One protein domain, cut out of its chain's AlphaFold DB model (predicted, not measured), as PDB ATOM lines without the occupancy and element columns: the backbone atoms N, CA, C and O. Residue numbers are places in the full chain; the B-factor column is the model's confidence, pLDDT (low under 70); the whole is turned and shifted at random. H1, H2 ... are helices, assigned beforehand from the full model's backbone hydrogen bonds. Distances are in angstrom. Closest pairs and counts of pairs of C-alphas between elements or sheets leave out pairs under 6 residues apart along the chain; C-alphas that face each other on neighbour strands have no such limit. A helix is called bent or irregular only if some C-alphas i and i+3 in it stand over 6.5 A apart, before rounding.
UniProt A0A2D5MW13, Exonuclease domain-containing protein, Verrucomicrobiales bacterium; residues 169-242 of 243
ATOM      1  N   ILE A 169      -3.403  36.554 -20.048       92.31
ATOM      2  CA  ILE A 169      -3.079  37.124 -18.735       92.31
ATOM      3  C   ILE A 169      -2.889  36.026 -17.687       92.31
ATOM      4  O   ILE A 169      -1.885  36.035 -16.974       92.31
ATOM      5  N   GLU A 170      -3.797  35.051 -17.609       92.31
ATOM      6  CA  GLU A 170      -3.658  33.936 -16.664       92.31
ATOM      7  C   GLU A 170      -2.422  33.079 -16.978       92.31
ATOM      8  O   GLU A 170      -1.657  32.745 -16.073       92.31
ATOM      9  N   CYS A 171      -2.133  32.825 -18.258       94.12
ATOM     10  CA  CYS A 171      -0.889  32.169 -18.667       94.12
ATOM     11  C   CYS A 171       0.346  32.973 -18.247       94.12
ATOM     12  O   CYS A 171       1.322  32.387 -17.783       94.12
ATOM     13  N   GLY A 172       0.315  34.301 -18.379       91.81
ATOM     14  CA  GLY A 172       1.404  35.176 -17.948       91.81
ATOM     15  C   GLY A 172       1.646  35.086 -16.445       91.81
ATOM     16  O   GLY A 172       2.773  34.828 -16.022       91.81
ATOM     17  N   LYS A 173       0.588  35.204 -15.636       88.00
ATOM     18  CA  LYS A 173       0.669  35.057 -14.173       88.00
ATOM     19  C   LYS A 173       1.251  33.702 -13.776       88.00
ATOM     20  O   LYS A 173       2.206  33.649 -13.000       88.00
ATOM     21  N   THR A 174       0.723  32.615 -14.338       90.50
ATOM     22  CA  THR A 174       1.198  31.260 -14.036       90.50
ATOM     23  C   THR A 174       2.637  31.039 -14.504       90.50
ATOM     24  O   THR A 174       3.431  30.459 -13.764       90.50
ATOM     25  N   TYR A 175       3.022  31.555 -15.676       90.81
ATOM     26  CA  TYR A 175       4.399  31.465 -16.166       90.81
ATOM     27  C   TYR A 175       5.387  32.141 -15.212       90.81
ATOM     28  O   TYR A 175       6.427  31.560 -14.894       90.81
ATOM     29  N   ILE A 176       5.057  33.332 -14.700       85.62
ATOM     30  CA  ILE A 176       5.890  34.020 -13.705       85.62
ATOM     31  C   ILE A 176       5.976  33.211 -12.414       85.62
ATOM     32  O   ILE A 176       7.071  33.042 -11.891       85.62
ATOM     33  N   GLN A 177       4.864  32.669 -11.914       82.69
ATOM     34  CA  GLN A 177       4.868  31.845 -10.698       82.69
ATOM     35  C   GLN A 177       5.765  30.603 -10.844       82.69
ATOM     36  O   GLN A 177       6.520  30.270  -9.929       82.69
ATOM     37  N   GLN A 178       5.731  29.951 -12.009       85.62
ATOM     38  CA  GLN A 178       6.571  28.790 -12.324       85.62
ATOM     39  C   GLN A 178       8.057  29.158 -12.498       85.62
ATOM     40  O   GLN A 178       8.925  28.339 -12.209       85.62
ATOM     41  N   ASN A 179       8.361  30.386 -12.936       83.88
ATOM     42  CA  ASN A 179       9.714  30.840 -13.293       83.88
ATOM     43  C   ASN A 179      10.193  32.022 -12.432       83.88
ATOM     44  O   ASN A 179      10.996  32.848 -12.878       83.88
ATOM     45  N   LEU A 180       9.696  32.108 -11.195       74.75
ATOM     46  CA  LEU A 180       9.754  33.321 -10.382       74.75
ATOM     47  C   LEU A 180      11.175  33.844 -10.177       74.75
ATOM     48  O   LEU A 180      11.404  35.042 -10.272       74.75
ATOM     49  N   THR A 181      12.144  32.961  -9.939       70.81
ATOM     50  CA  THR A 181      13.543  33.354  -9.727       70.81
ATOM     51  C   THR A 181      14.139  34.072 -10.939       70.81
ATOM     52  O   THR A 181      14.839  35.069 -10.778       70.81
ATOM     53  N   TYR A 182      13.862  33.593 -12.154       74.88
ATOM     54  CA  TYR A 182      14.380  34.198 -13.382       74.88
ATOM     55  C   TYR A 182      13.615  35.480 -13.729       74.88
ATOM     56  O   TYR A 182      14.231  36.515 -13.984       74.88
ATOM     57  N   ALA A 183      12.283  35.445 -13.625       73.81
ATOM     58  CA  ALA A 183      11.443  36.621 -13.813       73.81
ATOM     59  C   ALA A 183      11.809  37.751 -12.836       73.81
ATOM     60  O   ALA A 183      11.927  38.902 -13.235       73.81
ATOM     61  N   TYR A 184      12.069  37.431 -11.570       70.00
ATOM     62  CA  TYR A 184      12.470  38.409 -10.566       70.00
ATOM     63  C   TYR A 184      13.780  39.112 -10.932       70.00
ATOM     64  O   TYR A 184      13.842  40.335 -10.869       70.00
ATOM     65  N   ARG A 185      14.804  38.381 -11.395       69.00
ATOM     66  CA  ARG A 185      16.057  39.003 -11.867       69.00
ATOM     67  C   ARG A 185      15.815  40.016 -12.985       69.00
ATOM     68  O   ARG A 185      16.489  41.037 -13.023       69.00
ATOM     69  N   ALA A 186      14.850  39.742 -13.860       70.25
ATOM     70  CA  ALA A 186      14.494  40.635 -14.955       70.25
ATOM     71  C   ALA A 186      13.602  41.816 -14.524       70.25
ATOM     72  O   ALA A 186      13.643  42.858 -15.169       70.25
ATOM     73  N   LEU A 187      12.807  41.665 -13.456       72.62
ATOM     74  CA  LEU A 187      11.712  42.582 -13.113       72.62
ATOM     75  C   LEU A 187      11.907  43.361 -11.796       72.62
ATOM     76  O   LEU A 187      11.152  44.296 -11.532       72.62
ATOM     77  N   TYR A 188      12.887  43.016 -10.949       70.00
ATOM     78  CA  TYR A 188      12.973  43.548  -9.576       70.00
ATOM     79  C   TYR A 188      13.112  45.076  -9.507       70.00
ATOM     80  O   TYR A 188      12.512  45.699  -8.637       70.00
ATOM     81  N   GLN A 189      13.858  45.695 -10.430       70.19
ATOM     82  CA  GLN A 189      14.030  47.154 -10.460       70.19
ATOM     83  C   GLN A 189      12.706  47.864 -10.744       70.19
ATOM     84  O   GLN A 189      12.358  48.836 -10.079       70.19
ATOM     85  N   GLN A 190      11.942  47.329 -11.694       71.19
ATOM     86  CA  GLN A 190      10.642  47.859 -12.088       71.19
ATOM     87  C   GLN A 190       9.614  47.681 -10.966       71.19
ATOM     88  O   GLN A 190       8.887  48.614 -10.641       71.19
ATOM     89  N   ILE A 191       9.609  46.520 -10.302       67.12
ATOM     90  CA  ILE A 191       8.753  46.258  -9.135       67.12
ATOM     91  C   ILE A 191       9.097  47.207  -7.973       67.12
ATOM     92  O   ILE A 191       8.194  47.778  -7.359       67.12
ATOM     93  N   ASN A 192      10.390  47.410  -7.694       69.38
ATOM     94  CA  ASN A 192      10.863  48.351  -6.676       69.38
ATOM     95  C   ASN A 192      10.374  49.765  -6.935       69.38
ATOM     96  O   ASN A 192       9.804  50.391  -6.043       69.38
ATOM     97  N   GLN A 193      10.566  50.239  -8.163       70.81
ATOM     98  CA  GLN A 193      10.179  51.582  -8.564       70.81
ATOM     99  C   GLN A 193       8.664  51.787  -8.479       70.81
ATOM    100  O   GLN A 193       8.214  52.816  -7.984       70.81
ATOM    101  N   SER A 194       7.871  50.812  -8.926       63.84
ATOM    102  CA  SER A 194       6.415  50.957  -8.983       63.84
ATOM    103  C   SER A 194       5.704  50.788  -7.634       63.84
ATOM    104  O   SER A 194       4.619  51.338  -7.470       63.84
ATOM    105  N   TYR A 195       6.285  50.064  -6.671       59.41
ATOM    106  CA  TYR A 195       5.674  49.845  -5.348       59.41
ATOM    107  C   TYR A 195       6.455  50.447  -4.172       59.41
ATOM    108  O   TYR A 195       6.095  50.201  -3.023       59.41
ATOM    109  N   GLY A 196       7.532  51.198  -4.423       64.62
ATOM    110  CA  GLY A 196       8.377  51.740  -3.353       64.62
ATOM    111  C   GLY A 196       9.012  50.643  -2.491       64.62
ATOM    112  O   GLY A 196       9.138  50.794  -1.279       64.62
ATOM    113  N   THR A 197       9.360  49.509  -3.104       63.62
ATOM    114  CA  THR A 197       9.988  48.375  -2.408       63.62
ATOM    115  C   THR A 197      11.509  48.397  -2.580       63.62
ATOM    116  O   THR A 197      12.043  49.087  -3.446       63.62
ATOM    117  N   SER A 198      12.234  47.680  -1.715       66.94
ATOM    118  CA  SER A 198      13.711  47.683  -1.665       66.94
ATOM    119  C   SER A 198      14.296  46.287  -1.886       66.94
ATOM    120  O   SER A 198      15.177  45.826  -1.161       66.94
ATOM    121  N   PHE A 199      13.767  45.567  -2.870       65.06
ATOM    122  CA  PHE A 199      14.232  44.237  -3.245       65.06
ATOM    123  C   PHE A 199      15.638  44.286  -3.882       65.06
ATOM    124  O   PHE A 199      15.915  45.174  -4.685       65.06
ATOM    125  N   THR A 200      16.535  43.341  -3.571       63.62
ATOM    126  CA  THR A 200      17.906  43.309  -4.128       63.62
ATOM    127  C   THR A 200      18.151  42.075  -5.002       63.62
ATOM    128  O   THR A 200      17.644  40.988  -4.738       63.62
ATOM    129  N   MET A 201      18.975  42.233  -6.045       56.94
ATOM    130  CA  MET A 201      19.282  41.197  -7.047       56.94
ATOM    131  C   MET A 201      19.964  39.942  -6.463       56.94
ATOM    132  O   MET A 201      19.859  38.859  -7.038       56.94
ATOM    133  N   GLY A 202      20.679  40.094  -5.340       53.06
ATOM    134  CA  GLY A 202      21.498  39.049  -4.715       53.06
ATOM    135  C   GLY A 202      20.758  38.146  -3.726       53.06
ATOM    136  O   GLY A 202      21.318  37.144  -3.289       53.06
ATOM    137  N   MET A 203      19.508  38.455  -3.380       53.59
ATOM    138  CA  MET A 203      18.710  37.550  -2.562       53.59
ATOM    139  C   MET A 203      18.220  36.401  -3.442       53.59
ATOM    140  O   MET A 203      17.450  36.606  -4.382       53.59
ATOM    141  N   THR A 204      18.600  35.162  -3.117       55.69
ATOM    142  CA  THR A 204      17.734  34.015  -3.417       55.69
ATOM    143  C   THR A 204      16.343  34.431  -2.965       55.69
ATOM    144  O   THR A 204      16.216  34.818  -1.803       55.69
ATOM    145  N   VAL A 205      15.347  34.455  -3.863       59.53
ATOM    146  CA  VAL A 205      13.993  34.932  -3.529       59.53
ATOM    147  C   VAL A 205      13.541  34.158  -2.297       59.53
ATOM    148  O   VAL A 205      13.213  32.972  -2.385       59.53
ATOM    149  N   CYS A 206      13.636  34.791  -1.127       61.91
ATOM    150  CA  CYS A 206      13.428  34.084   0.121       61.91
ATOM    151  C   CYS A 206      11.943  33.733   0.208       61.91
ATOM    152  O   CYS A 206      11.110  34.316  -0.493       61.91
ATOM    153  N   LYS A 207      11.597  32.764   1.058       67.19
ATOM    154  CA  LYS A 207      10.217  32.268   1.173       67.19
ATOM    155  C   LYS A 207       9.202  33.408   1.362       67.19
ATOM    156  O   LYS A 207       8.122  33.365   0.781       67.19
ATOM    157  N   GLU A 208       9.587  34.443   2.104       63.28
ATOM    158  CA  GLU A 208       8.774  35.634   2.357       63.28
ATOM    159  C   GLU A 208       8.618  36.532   1.116       63.28
ATOM    160  O   GLU A 208       7.497  36.871   0.741       63.28
ATOM    161  N   SER A 209       9.706  36.874   0.414       63.12
ATOM    162  CA  SER A 209       9.629  37.653  -0.835       63.12
ATOM    163  C   SER A 209       8.839  36.922  -1.918       63.12
ATOM    164  O   SER A 209       8.063  37.545  -2.639       63.12
ATOM    165  N   ARG A 210       8.989  35.594  -2.001       68.38
ATOM    166  CA  ARG A 210       8.220  34.746  -2.916       68.38
ATOM    167  C   ARG A 210       6.726  34.860  -2.644       68.38
ATOM    168  O   ARG A 210       5.972  35.163  -3.562       68.38
ATOM    169  N   LYS A 211       6.330  34.694  -1.381       69.06
ATOM    170  CA  LYS A 211       4.936  34.809  -0.953       69.06
ATOM    171  C   LYS A 211       4.355  36.186  -1.288       69.06
ATOM    172  O   LYS A 211       3.270  36.261  -1.850       69.06
ATOM    173  N   ARG A 212       5.101  37.269  -1.042       63.06
ATOM    174  CA  ARG A 212       4.655  38.638  -1.364       63.06
ATOM    175  C   ARG A 212       4.458  38.868  -2.862       63.06
ATOM    176  O   ARG A 212       3.495  39.523  -3.246       63.06
ATOM    177  N   ILE A 213       5.340  38.332  -3.709       66.69
ATOM    178  CA  ILE A 213       5.179  38.444  -5.166       66.69
ATOM    179  C   ILE A 213       4.004  37.583  -5.642       66.69
ATOM    180  O   ILE A 213       3.205  38.048  -6.448       66.69
ATOM    181  N   GLU A 214       3.855  36.361  -5.130       70.38
ATOM    182  CA  GLU A 214       2.712  35.494  -5.442       70.38
ATOM    183  C   GLU A 214       1.380  36.156  -5.039       70.38
ATOM    184  O   GLU A 214       0.444  36.185  -5.838       70.38
ATOM    185  N   GLU A 215       1.313  36.768  -3.855       67.75
ATOM    186  CA  GLU A 215       0.155  37.540  -3.390       67.75
ATOM    187  C   GLU A 215      -0.105  38.785  -4.245       67.75
ATOM    188  O   GLU A 215      -1.260  39.073  -4.567       67.75
ATOM    189  N   ALA A 216       0.945  39.506  -4.654       65.94
ATOM    190  CA  ALA A 216       0.813  40.637  -5.568       65.94
ATOM    191  C   ALA A 216       0.248  40.182  -6.923       65.94
ATOM    192  O   ALA A 216      -0.744  40.739  -7.380       65.94
ATOM    193  N   LEU A 217       0.785  39.115  -7.525       67.31
ATOM    194  CA  LEU A 217       0.300  38.559  -8.800       67.31
ATOM    195  C   LEU A 217      -1.179  38.157  -8.761       67.31
ATOM    196  O   LEU A 217      -1.878  38.301  -9.766       67.31
ATOM    197  N   LEU A 218      -1.664  37.680  -7.612       67.25
ATOM    198  CA  LEU A 218      -3.077  37.344  -7.414       67.25
ATOM    199  C   LEU A 218      -3.985  38.581  -7.325       67.25
ATOM    200  O   LEU A 218      -5.171  38.476  -7.632       67.25
ATOM    201  N   ARG A 219      -3.446  39.732  -6.909       65.88
ATOM    202  CA  ARG A 219      -4.191  40.986  -6.691       65.88
ATOM    203  C   ARG A 219      -4.034  42.003  -7.818       65.88
ATOM    204  O   ARG A 219      -4.766  42.987  -7.837       65.88
ATOM    205  N   ILE A 220      -3.082  41.807  -8.731       64.44
ATOM    206  CA  ILE A 220      -2.825  42.758  -9.811       64.44
ATOM    207  C   ILE A 220      -3.989  42.751 -10.815       64.44
ATOM    208  O   ILE A 220      -4.252  41.758 -11.501       64.44
ATOM    209  N   GLU A 221      -4.645  43.904 -10.926       64.69
ATOM    210  CA  GLU A 221      -5.600  44.203 -11.988       64.69
ATOM    211  C   GLU A 221      -4.904  44.365 -13.345       64.69
ATOM    212  O   GLU A 221      -3.735  44.740 -13.437       64.69
ATOM    213  N   ILE A 222      -5.644  44.103 -14.423       60.31
ATOM    214  CA  ILE A 222      -5.124  44.082 -15.800       60.31
ATOM    215  C   ILE A 222      -4.530  45.440 -16.209       60.31
ATOM    216  O   ILE A 222      -3.510  45.481 -16.892       60.31
ATOM    217  N   CYS A 223      -5.128  46.536 -15.740       57.31
ATOM    218  CA  CYS A 223      -4.712  47.904 -16.054       57.31
ATOM    219  C   CYS A 223      -3.540  48.401 -15.190       57.31
ATOM    220  O   CYS A 223      -3.110  49.546 -15.324       57.31
ATOM    221  N   ASN A 224      -3.008  47.567 -14.293       70.12
ATOM    222  CA  ASN A 224      -1.871  47.942 -13.470       70.12
ATOM    223  C   ASN A 224      -0.592  48.025 -14.335       70.12
ATOM    224  O   ASN A 224      -0.292  47.063 -15.053       70.12
ATOM    225  N   PRO A 225       0.216  49.099 -14.232       70.81
ATOM    226  CA  PRO A 225       1.479  49.235 -14.967       70.81
ATOM    227  C   PRO A 225       2.411  48.021 -14.845       70.81
ATOM    228  O   PRO A 225       3.117  47.665 -15.786       70.81
ATOM    229  N   ILE A 226       2.374  47.318 -13.715       71.25
ATOM    230  CA  ILE A 226       3.215  46.141 -13.484       71.25
ATOM    231  C   ILE A 226       2.710  44.920 -14.239       71.25
ATOM    232  O   ILE A 226       3.528  44.129 -14.703       71.25
ATOM    233  N   MET A 227       1.396  44.780 -14.441       78.00
ATOM    234  CA  MET A 227       0.877  43.747 -15.340       78.00
ATOM    235  C   MET A 227       1.390  43.979 -16.758       78.00
ATOM    236  O   MET A 227       1.803  43.028 -17.413       78.00
ATOM    237  N   GLN A 228       1.451  45.233 -17.216       81.75
ATOM    238  CA  GLN A 228       1.999  45.546 -18.538       81.75
ATOM    239  C   GLN A 228       3.477  45.159 -18.648       81.75
ATOM    240  O   GLN A 228       3.890  44.576 -19.651       81.75
ATOM    241  N   ILE A 229       4.265  45.426 -17.605       80.50
ATOM    242  CA  ILE A 229       5.685  45.059 -17.539       80.50
ATOM    243  C   ILE A 229       5.856  43.534 -17.544       80.50
ATOM    244  O   ILE A 229       6.597  42.995 -18.370       80.50
ATOM    245  N   ILE A 230       5.126  42.830 -16.674       83.00
ATOM    246  CA  ILE A 230       5.129  41.364 -16.585       83.00
ATOM    247  C   ILE A 230       4.746  40.745 -17.926       83.00
ATOM    248  O   ILE A 230       5.445  39.871 -18.434       83.00
ATOM    249  N   MET A 231       3.646  41.204 -18.516       88.50
ATOM    250  CA  MET A 231       3.153  40.661 -19.772       88.50
ATOM    251  C   MET A 231       4.084  40.981 -20.933       88.50
ATOM    252  O   MET A 231       4.304  40.112 -21.768       88.50
ATOM    253  N   SER A 232       4.692  42.169 -20.967       88.19
ATOM    254  CA  SER A 232       5.713  42.504 -21.968       88.19
ATOM    255  C   SER A 232       6.917  41.568 -21.871       88.19
ATOM    256  O   SER A 232       7.412  41.086 -22.891       88.19
ATOM    257  N   TYR A 233       7.361  41.258 -20.650       88.00
ATOM    258  CA  TYR A 233       8.403  40.263 -20.416       88.00
ATOM    259  C   TYR A 233       7.974  38.868 -20.897       88.00
ATOM    260  O   TYR A 233       8.696  38.246 -21.677       88.00
ATOM    261  N   CYS A 234       6.786  38.396 -20.505       91.25
ATOM    262  CA  CYS A 234       6.267  37.093 -20.926       91.25
ATOM    263  C   CYS A 234       6.152  36.988 -22.451       91.25
ATOM    264  O   CYS A 234       6.620  36.015 -23.031       91.25
ATOM    265  N   ILE A 235       5.598  38.007 -23.112       91.81
ATOM    266  CA  ILE A 235       5.450  38.054 -24.571       91.81
ATOM    267  C   ILE A 235       6.811  38.011 -25.257       91.81
ATOM    268  O   ILE A 235       6.979  37.263 -26.219       91.81
ATOM    269  N   LYS A 236       7.806  38.747 -24.750       89.94
ATOM    270  CA  LYS A 236       9.172  38.698 -25.284       89.94
ATOM    271  C   LYS A 236       9.777  37.298 -25.160       89.94
ATOM    272  O   LYS A 236      10.383  36.808 -26.112       89.94
ATOM    273  N   GLU A 237       9.583  36.638 -24.022       90.31
ATOM    274  CA  GLU A 237      10.060  35.270 -23.793       90.31
ATOM    275  C   GLU A 237       9.336  34.234 -24.665       90.31
ATOM    276  O   GLU A 237       9.974  33.316 -25.183       90.31
ATOM    277  N   TRP A 238       8.024  34.376 -24.863       92.06
ATOM    278  CA  TRP A 238       7.249  33.496 -25.741       92.06
ATOM    279  C   TRP A 238       7.601  33.705 -27.215       92.06
ATOM    280  O   TRP A 238       7.754  32.725 -27.940       92.06
ATOM    281  N   SER A 239       7.823  34.953 -27.637       87.00
ATOM    282  CA  SER A 239       8.189  35.290 -29.020       87.00
ATOM    283  C   SER A 239       9.578  34.762 -29.390       87.00
ATOM    284  O   SER A 239       9.758  34.212 -30.470       87.00
ATOM    285  N   ARG A 240      10.554  34.824 -28.471       83.69
ATOM    286  CA  ARG A 240      11.903  34.251 -28.679       83.69
ATOM    287  C   ARG A 240      11.900  32.749 -28.946       83.69
ATOM    288  O   ARG A 240      12.800  32.254 -29.602       83.69
ATOM    289  N   LYS A 241      10.925  32.028 -28.392       66.81
ATOM    290  CA  LYS A 241      10.796  30.571 -28.526       66.81
ATOM    291  C   LYS A 241       9.957  30.158 -29.741       66.81
ATOM    292  O   LYS A 241       9.783  28.959 -29.954       66.81
ATOM    293  N   GLY A 242       9.379  31.126 -30.455       56.28
ATOM    294  CA  GLY A 242       8.566  30.911 -31.651       56.28
ATOM    295  C   GLY A 242       9.310  31.092 -32.974       56.28
ATOM    296  O   GLY A 242       8.693  30.894 -34.019       56.28
TER     297      GLY A 242
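AT A GLANCE: This is residues 169 to 242 of the 243 residues of the protein "Exonuclease domain-containing protein" of Verrucomicrobiales bacterium (UniProt A0A2D5MW13). Four helices make two loosely fitted layers of two: H1 and H3 run side by side in opposite ways, and H4 crosses H1 nearly at a right angle, with the later part of H2 beside the first half of H4. H2 is kinked by 70 degrees near residue 187, and H3 comes near H1 and H2 without clearly touching either. The printed part has 74 residues with four named helices, H1, H2, H3 and H4 in chain order, and no named strand; the class is all helix. The whole is compact, with a radius of gyration of the C-alphas of 11.7 A and spans of 33 by 24 by 19 A.

HOW THE PARTS SIT: H4, residues 225 to 240, touches H2, residues 180 to 195, at a shallow tilt of 30 degrees, opposite ways. The closest C-alphas are those of Ile 191 and Ile 226, 7.0 A apart; H2 touches H4 with residues 187 to 194 alone, and H4 touches H2 with residues 225 to 230 alone. H4 also touches H1, residues 169 to 178, with residues 230 to 234 alone. The two are about perpendicular at 78 degrees, and their closest C-alphas, of Gly 172 and Cys 234, are 6.0 A apart. H3, residues 207 to 219, is close to H1 but not clearly touching, at a shallow tilt of 5 degrees, opposite ways; the closest C-alphas are those of Lys 173 and Leu 217, 6.4 A apart. H2 and H3 are close but not clearly touching, the C-alphas of Leu 180 and Arg 210 being closest at 7.8 A; their tilt of 68 degrees is steep, only just short of about perpendicular. H1 and H2 are likewise close but not clearly touching, with the C-alphas of Ile 176 and Ala 183 closest at 6.1 A. H3 and H4 are only just apart, 8.4 A at the closest. In H1, H3 and H4 every O i to N i+4 pair is within hydrogen-bond range; in H2 it is 10 of 12.

IN THESE COORDINATES: H4 is 22.8 A from first to last C-alpha and ends at C-alpha 240 (11.903, 34.251, -28.679). H2 spans 17.7 A and is irregular, with C-alphas 186 and 189 7.9 A apart. H3 spans 18.6 A from C-alpha 207 at (10.217, 32.268, 1.173). H1 spans 14.3 A and begins at C-alpha 169 (-3.079, 37.124, -18.735).

THE WHOLE: The two C-alphas farthest apart are those of Gly 196 and Gly 242, at 35.1 A. The printed part has no cut. The link from H2 to H3, 11 residues, is long; those from H1 to H2 and from H3 to H4 are tight. The mean pLDDT of the printed part is 73.3, and 34 residues are under 70, among them 194 to 213 and 215 to 223.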